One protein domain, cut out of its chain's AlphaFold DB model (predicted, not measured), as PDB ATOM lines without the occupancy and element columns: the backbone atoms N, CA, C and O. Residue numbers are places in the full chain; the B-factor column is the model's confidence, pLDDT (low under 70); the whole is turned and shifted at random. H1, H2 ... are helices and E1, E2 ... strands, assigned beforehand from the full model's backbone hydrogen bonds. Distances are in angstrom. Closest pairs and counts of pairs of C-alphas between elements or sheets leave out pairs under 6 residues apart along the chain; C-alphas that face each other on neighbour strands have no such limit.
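AT A GLANCE: This is residues 2 to 52 of the 158 residues of the protein "Bac_luciferase domain-containing protein" of marine metagenome (UniProt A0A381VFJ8). A two-strand hairpin, E1 and E2, lies alongside the later part of one long helix, H1, with E1 the nearer strand. Residues 4 to 9, of which 8 and 9 belong to H1, stick out at one end, while a tail with no named element, residues 41 to 52, runs past the other end of H1 to the side away from the hairpin. The printed part has 51 residues, with one named helix followed by two named strands in the order H1, E1, E2; the sheet E1 - E2 is antiparallel and the class is mixed, helices and strands. The whole is only just loose, close to compact, with a radius of gyration of the C-alphas of 12.2 A and spans of 34 by 23 by 15 A.

HOW THE PARTS SIT: E1, residues 28 to 31, and E2, residues 36 to 40, are antiparallel neighbours at 164 degrees and form a hairpin with a tight link of 4 residues. N 28 and O 40 are within hydrogen-bond range at 2.9 A, and N 40 and O 28 at 2.8 A. H1, residues 8 to 24, has 6 pairs of C-alphas within 8 A of E1, the closest being those of Leu 22 and Ala 28, 5.5 A apart. H1 and E2 are near each other, with 5 pairs of C-alphas within 10 A. In H1 every O i to N i+4 pair is within hydrogen-bond range.

IN THESE COORDINATES: E1 is 10.5 A long and E2 11.1 A, its last C-alpha, that of Val 40, at (97.907, 50.314, 207.297). H1 measures 24.3 A, from C-alpha 8 at (94.623, 43.826, 231.705) to C-alpha 24 at (87.560, 55.377, 211.561).

THE WHOLE: The two C-alphas farthest apart are those of Pro 6 and Val 47, at 34.4 A. The printed part has no cut, and the links H1 to E1 and E1 to E2 are tight. The mean pLDDT of the printed part is 95.3; residue 2 is under 70.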
ATOM      1  N   GLY A   2      97.076  32.722 229.808       57.62
ATOM      2  CA  GLY A   2      97.922  33.359 230.837       57.62
ATOM      3  C   GLY A   2      98.181  34.851 230.602       57.62
ATOM      4  O   GLY A   2      99.293  35.234 230.265       57.62
ATOM      5  N   GLY A   3      97.140  35.675 230.726       71.50
ATOM      6  CA  GLY A   3      97.200  37.118 230.532       71.50
ATOM      7  C   GLY A   3      97.808  37.845 231.727       71.50
ATOM      8  O   GLY A   3      97.702  37.394 232.869       71.50
ATOM      9  N   ASP A   4      98.411  38.998 231.448       86.88
ATOM     10  CA  ASP A   4      98.941  39.922 232.446       86.88
ATOM     11  C   ASP A   4      97.788  40.576 233.219       86.88
ATOM     12  O   ASP A   4      97.234  41.615 232.847       86.88
ATOM     13  N   PHE A   5      97.358  39.905 234.288       89.06
ATOM     14  CA  PHE A   5      96.207  40.344 235.064       89.06
ATOM     15  C   PHE A   5      96.394  41.749 235.658       89.06
ATOM     16  O   PHE A   5      95.444  42.533 235.548       89.06
ATOM     17  N   PRO A   6      97.553  42.124 236.239       92.50
ATOM     18  CA  PRO A   6      97.816  43.501 236.661       92.50
ATOM     19  C   PRO A   6      97.550  44.557 235.577       92.50
ATOM     20  O   PRO A   6      96.890  45.558 235.865       92.50
ATOM     21  N   HIS A   7      97.964  44.306 234.330       92.44
ATOM     22  CA  HIS A   7      97.876  45.279 233.228       92.44
ATOM     23  C   HIS A   7      96.682  45.074 232.282       92.44
ATOM     24  O   HIS A   7      96.527  45.793 231.298       92.44
ATOM     25  N   ARG A   8      95.763  44.151 232.586       93.00
ATOM     26  CA  ARG A   8      94.623  43.826 231.705       93.00
ATOM     27  C   ARG A   8      93.802  45.036 231.244       93.00
ATOM     28  O   ARG A   8      93.285  45.047 230.132       93.00
ATOM     29  N   TRP A   9      93.670  46.068 232.083       93.88
ATOM     30  CA  TRP A   9      92.898  47.268 231.745       93.88
ATOM     31  C   TRP A   9      93.669  48.271 230.891       93.88
ATOM     32  O   TRP A   9      93.048  48.918 230.051       93.88
ATOM     33  N   THR A  10      94.987  48.399 231.074       94.56
ATOM     34  CA  THR A  10      95.817  49.214 230.174       94.56
ATOM     35  C   THR A  10      95.901  48.548 228.808       94.56
ATOM     36  O   THR A  10      95.717  49.223 227.803       94.56
ATOM     37  N   GLN A  11      96.014  47.217 228.775       95.50
ATOM     38  CA  GLN A  11      95.940  46.442 227.540       95.50
ATOM     39  C   GLN A  11      94.586  46.590 226.842       95.50
ATOM     40  O   GLN A  11      94.546  46.881 225.654       95.50
ATOM     41  N   THR A  12      93.476  46.467 227.578       96.19
ATOM     42  CA  THR A  12      92.125  46.639 227.008       96.19
ATOM     43  C   THR A  12      91.932  48.037 226.419       96.19
ATOM     44  O   THR A  12      91.389  48.169 225.323       96.19
ATOM     45  N   LYS A  13      92.384  49.082 227.130       97.44
ATOM     46  CA  LYS A  13      92.348  50.460 226.625       97.44
ATOM     47  C   LYS A  13      93.120  50.568 225.309       97.44
ATOM     48  O   LYS A  13      92.578  51.089 224.341       97.44
ATOM     49  N   ASP A  14      94.345  50.050 225.272       97.50
ATOM     50  CA  ASP A  14      95.218  50.116 224.099       97.50
ATOM     51  C   ASP A  14      94.615  49.388 222.885       97.50
ATOM     52  O   ASP A  14      94.567  49.946 221.791       97.50
ATOM     53  N   SER A  15      94.036  48.197 223.093       97.31
ATOM     54  CA  SER A  15      93.294  47.471 222.052       97.31
ATOM     55  C   SER A  15      92.149  48.307 221.476       97.31
ATOM     56  O   SER A  15      91.974  48.368 220.263       97.31
ATOM     57  N   ILE A  16      91.353  48.955 222.332       97.75
ATOM     58  CA  ILE A  16      90.175  49.716 221.897       97.75
ATOM     59  C   ILE A  16      90.576  50.964 221.118       97.75
ATOM     60  O   ILE A  16      89.940  51.271 220.111       97.75
ATOM     61  N   LEU A  17      91.621  51.670 221.547       98.00
ATOM     62  CA  LEU A  17      92.118  52.843 220.830       98.00
ATOM     63  C   LEU A  17      92.672  52.456 219.451       98.00
ATOM     64  O   LEU A  17      92.269  53.060 218.457       98.00
ATOM     65  N   ALA A  18      93.467  51.383 219.365       98.31
ATOM     66  CA  ALA A  18      93.933  50.829 218.092       98.31
ATOM     67  C   ALA A  18      92.769  50.414 217.170       98.31
ATOM     68  O   ALA A  18      92.777  50.683 215.969       98.31
ATOM     69  N   MET A  19      91.725  49.785 217.723       97.94
ATOM     70  CA  MET A  19      90.533  49.397 216.962       97.94
ATOM     71  C   MET A  19      89.766  50.618 216.440       97.94
ATOM     72  O   MET A  19      89.380  50.632 215.272       97.94
ATOM     73  N   LYS A  20      89.573  51.657 217.263       97.69
ATOM     74  CA  LYS A  20      88.906  52.899 216.841       97.69
ATOM     75  C   LYS A  20      89.678  53.600 215.719       97.69
ATOM     76  O   LYS A  20      89.047  54.053 214.766       97.69
ATOM     77  N   GLU A  21      91.007  53.616 215.773       98.12
ATOM     78  CA  GLU A  21      91.869  54.105 214.686       98.12
ATOM     79  C   GLU A  21      91.620  53.346 213.373       98.12
ATOM     80  O   GLU A  21      91.233  53.940 212.363       98.12
ATOM     81  N   LEU A  22      91.714  52.015 213.410       98.25
ATOM     82  CA  LEU A  22      91.491  51.158 212.239       98.25
ATOM     83  C   LEU A  22      90.072  51.286 211.661       98.25
ATOM     84  O   LEU A  22      89.877  51.195 210.446       98.25
ATOM     85  N   TRP A  23      89.066  51.479 212.513       98.06
ATOM     86  CA  TRP A  23      87.665  51.580 212.102       98.06
ATOM     87  C   TRP A  23      87.286  52.929 211.501       98.06
ATOM     88  O   TRP A  23      86.362  52.978 210.687       98.06
ATOM     89  N   THR A  24      87.965  54.004 211.900       97.69
ATOM     90  CA  THR A  24      87.560  55.377 211.561       97.69
ATOM     91  C   THR A  24      88.395  56.011 210.457       97.69
ATOM     92  O   THR A  24      87.901  56.928 209.804       97.69
ATOM     93  N   LYS A  25      89.612  55.514 210.201       97.69
ATOM     94  CA  LYS A  25      90.518  56.053 209.174       97.69
ATOM     95  C   LYS A  25      90.773  55.048 208.058       97.69
ATOM     96  O   LYS A  25      90.984  53.867 208.327       97.69
ATOM     97  N   ASP A  26      90.770  55.493 206.803       97.19
ATOM     98  CA  ASP A  26      91.068  54.626 205.651       97.19
ATOM     99  C   ASP A  26      92.496  54.081 205.703       97.19
ATOM    100  O   ASP A  26      92.698  52.882 205.510       97.19
ATOM    101  N   GLU A  27      93.444  54.951 206.043       98.19
ATOM    102  CA  GLU A  27      94.825  54.630 206.385       98.19
ATOM    103  C   GLU A  27      95.058  55.032 207.844       98.19
ATOM    104  O   GLU A  27      94.867  56.191 208.214       98.19
ATOM    105  N   ALA A  28      95.370  54.050 208.684       98.19
ATOM    106  CA  ALA A  28      95.487  54.205 210.127       98.19
ATOM    107  C   ALA A  28      96.901  53.843 210.578       98.19
ATOM    108  O   ALA A  28      97.491  52.894 210.072       98.19
ATOM    109  N   GLU A  29      97.400  54.564 211.571       98.50
ATOM    110  CA  GLU A  29      98.692  54.346 212.218       98.50
ATOM    111  C   GLU A  29      98.469  54.432 213.729       98.50
ATOM    112  O   GLU A  29      97.660  55.248 214.186       98.50
ATOM    113  N   TYR A  30      99.132  53.576 214.506       98.56
ATOM    114  CA  TYR A  30      98.960  53.546 215.956       98.56
ATOM    115  C   TYR A  30     100.232  53.085 216.658       98.56
ATOM    116  O   TYR A  30     100.783  52.039 216.327       98.56
ATOM    117  N   HIS A  31     100.636  53.832 217.684       98.38
ATOM    118  CA  HIS A  31     101.820  53.554 218.494       98.38
ATOM    119  C   HIS A  31     101.442  53.580 219.980       98.38
ATOM    120  O   HIS A  31     101.469  54.625 220.634       98.38
ATOM    121  N   GLY A  32     101.033  52.424 220.497       97.19
ATOM    122  CA  GLY A  32     100.669  52.186 221.889       97.19
ATOM    123  C   GLY A  32     101.613  51.206 222.587       97.19
ATOM    124  O   GLY A  32     102.598  50.735 222.026       97.19
ATOM    125  N   THR A  33     101.329  50.892 223.851       95.56
ATOM    126  CA  THR A  33     102.189  50.008 224.662       95.56
ATOM    127  C   THR A  33     102.135  48.546 224.211       95.56
ATOM    128  O   THR A  33     103.125  47.827 224.312       95.56
ATOM    129  N   HIS A  34     100.968  48.086 223.766       94.69
ATOM    130  CA  HIS A  34     100.696  46.701 223.391       94.69
ATOM    131  C   HIS A  34     100.498  46.525 221.883       94.69
ATOM    132  O   HIS A  34     100.666  45.411 221.388       94.69
ATOM    133  N   TYR A  35     100.150  47.593 221.164       96.69
ATOM    134  CA  TYR A  35      99.994  47.593 219.711       96.69
ATOM    135  C   TYR A  35     100.818  48.713 219.095       96.69
ATOM    136  O   TYR A  35     100.679  49.867 219.481       96.69
ATOM    137  N   ASP A  36     101.626  48.364 218.104       98.25
ATOM    138  CA  ASP A  36     102.461  49.294 217.355       98.25
ATOM    139  C   ASP A  36     102.435  48.861 215.887       98.25
ATOM    140  O   ASP A  36     102.858  47.748 215.554       98.25
ATOM    141  N   PHE A  37     101.855  49.691 215.023       98.38
ATOM    142  CA  PHE A  37     101.836  49.448 213.589       98.38
ATOM    143  C   PHE A  37     102.002  50.748 212.791       98.38
ATOM    144  O   PHE A  37     101.422  51.774 213.158       98.38
ATOM    145  N   PRO A  38     102.745  50.699 211.667       98.25
ATOM    146  CA  PRO A  38     102.843  51.822 210.736       98.25
ATOM    147  C   PRO A  38     101.519  52.014 209.985       98.25
ATOM    148  O   PRO A  38     100.614  51.196 210.112       98.25
ATOM    149  N   ALA A  39     101.415  53.035 209.136       98.44
ATOM    150  CA  ALA A  39     100.266  53.231 208.252       98.44
ATOM    151  C   ALA A  39      99.794  51.931 207.551       98.44
ATOM    152  O   ALA A  39     100.501  51.336 206.732       98.44
ATOM    153  N   VAL A  40      98.571  51.495 207.866       98.38
ATOM    154  CA  VAL A  40      97.907  50.314 207.297       98.38
ATOM    155  C   VAL A  40      96.472  50.616 206.885       98.38
ATOM    156  O   VAL A  40      95.818  51.527 207.391       98.38
ATOM    157  N   ARG A  41      95.939  49.785 205.987       98.06
ATOM    158  CA  ARG A  41      94.546  49.831 205.536       98.06
ATOM    159  C   ARG A  41      93.793  48.595 206.013       98.06
ATOM    160  O   ARG A  41      94.087  47.487 205.574       98.06
ATOM    161  N   SER A  42      92.802  48.787 206.882       97.31
ATOM    162  CA  SER A  42      91.944  47.708 207.395       97.31
ATOM    163  C   SER A  42      90.515  47.860 206.881       97.31
ATOM    164  O   SER A  42      89.869  48.875 207.143       97.31
ATOM    165  N   PHE A  43      90.030  46.876 206.123       96.88
ATOM    166  CA  PHE A  43      88.702  46.870 205.505       96.88
ATOM    167  C   PHE A  43      88.041  45.487 205.647       96.88
ATOM    168  O   PHE A  43      88.755  44.485 205.706       96.88
ATOM    169  N   PRO A  44      86.694  45.407 205.659       96.12
ATOM    170  CA  PRO A  44      85.733  46.509 205.509       96.12
ATOM    171  C   PRO A  44      85.625  47.401 206.756       96.12
ATOM    172  O   PRO A  44      85.888  46.965 207.876       96.12
ATOM    173  N   LYS A  45      85.211  48.663 206.568       97.38
ATOM    174  CA  LYS A  45      84.903  49.563 207.691       97.38
ATOM    175  C   LYS A  45      83.563  49.191 208.327       97.38
ATOM    176  O   LYS A  45      82.662  48.748 207.609       97.38
ATOM    177  N   PRO A  46      83.373  49.438 209.635       97.56
ATOM    178  CA  PRO A  46      82.061  49.288 210.241       97.56
ATOM    179  C   PRO A  46      81.000  50.167 209.568       97.56
ATOM    180  O   PRO A  46      81.260  51.313 209.174       97.56
ATOM    181  N   VAL A  47      79.785  49.619 209.474       97.62
ATOM    182  CA  VAL A  47      78.607  50.320 208.938       97.62
ATOM    183  C   VAL A  47      78.202  51.481 209.853       97.62
ATOM    184  O   VAL A  47      77.904  52.570 209.373       97.62
ATOM    185  N   GLN A  48      78.227  51.268 211.173       96.19
ATOM    186  CA  GLN A  48      77.918  52.290 212.177       96.19
ATOM    187  C   GLN A  48      79.030  53.343 212.244       96.19
ATOM    188  O   GLN A  48      80.210  52.991 212.276       96.19
ATOM    189  N   LYS A  49      78.649  54.627 212.282       94.94
ATOM    190  CA  LYS A  49      79.571  55.771 212.348       94.94
ATOM    191  C   LYS A  49      79.510  56.474 213.713       94.94
ATOM    192  O   LYS A  49      78.417  56.575 214.268       94.94
ATOM    193  N   PRO A  50      80.644  56.986 214.233       94.62
ATOM    194  CA  PRO A  50      81.998  56.859 213.671       94.62
ATOM    195  C   PRO A  50      82.538  55.418 213.727       94.62
ATOM    196  O   PRO A  50      83.248  54.993 212.822       94.62
ATOM    197  N   HIS A  51      82.123  54.650 214.728       96.50
ATOM    198  CA  HIS A  51      82.384  53.222 214.896       96.50
ATOM    199  C   HIS A  51      81.241  52.608 215.731       96.50
ATOM    200  O   HIS A  51      80.444  53.354 216.310       96.50
ATOM    201  N   PRO A  52      81.134  51.272 215.844       96.25
ATOM    202  CA  PRO A  52      80.226  50.645 216.797       96.25
ATOM    203  C   PRO A  52      80.547  51.099 218.230       96.25
ATOM    204  O   PRO A  52      81.728  51.232 218.564       96.25
TER     205      PRO A  52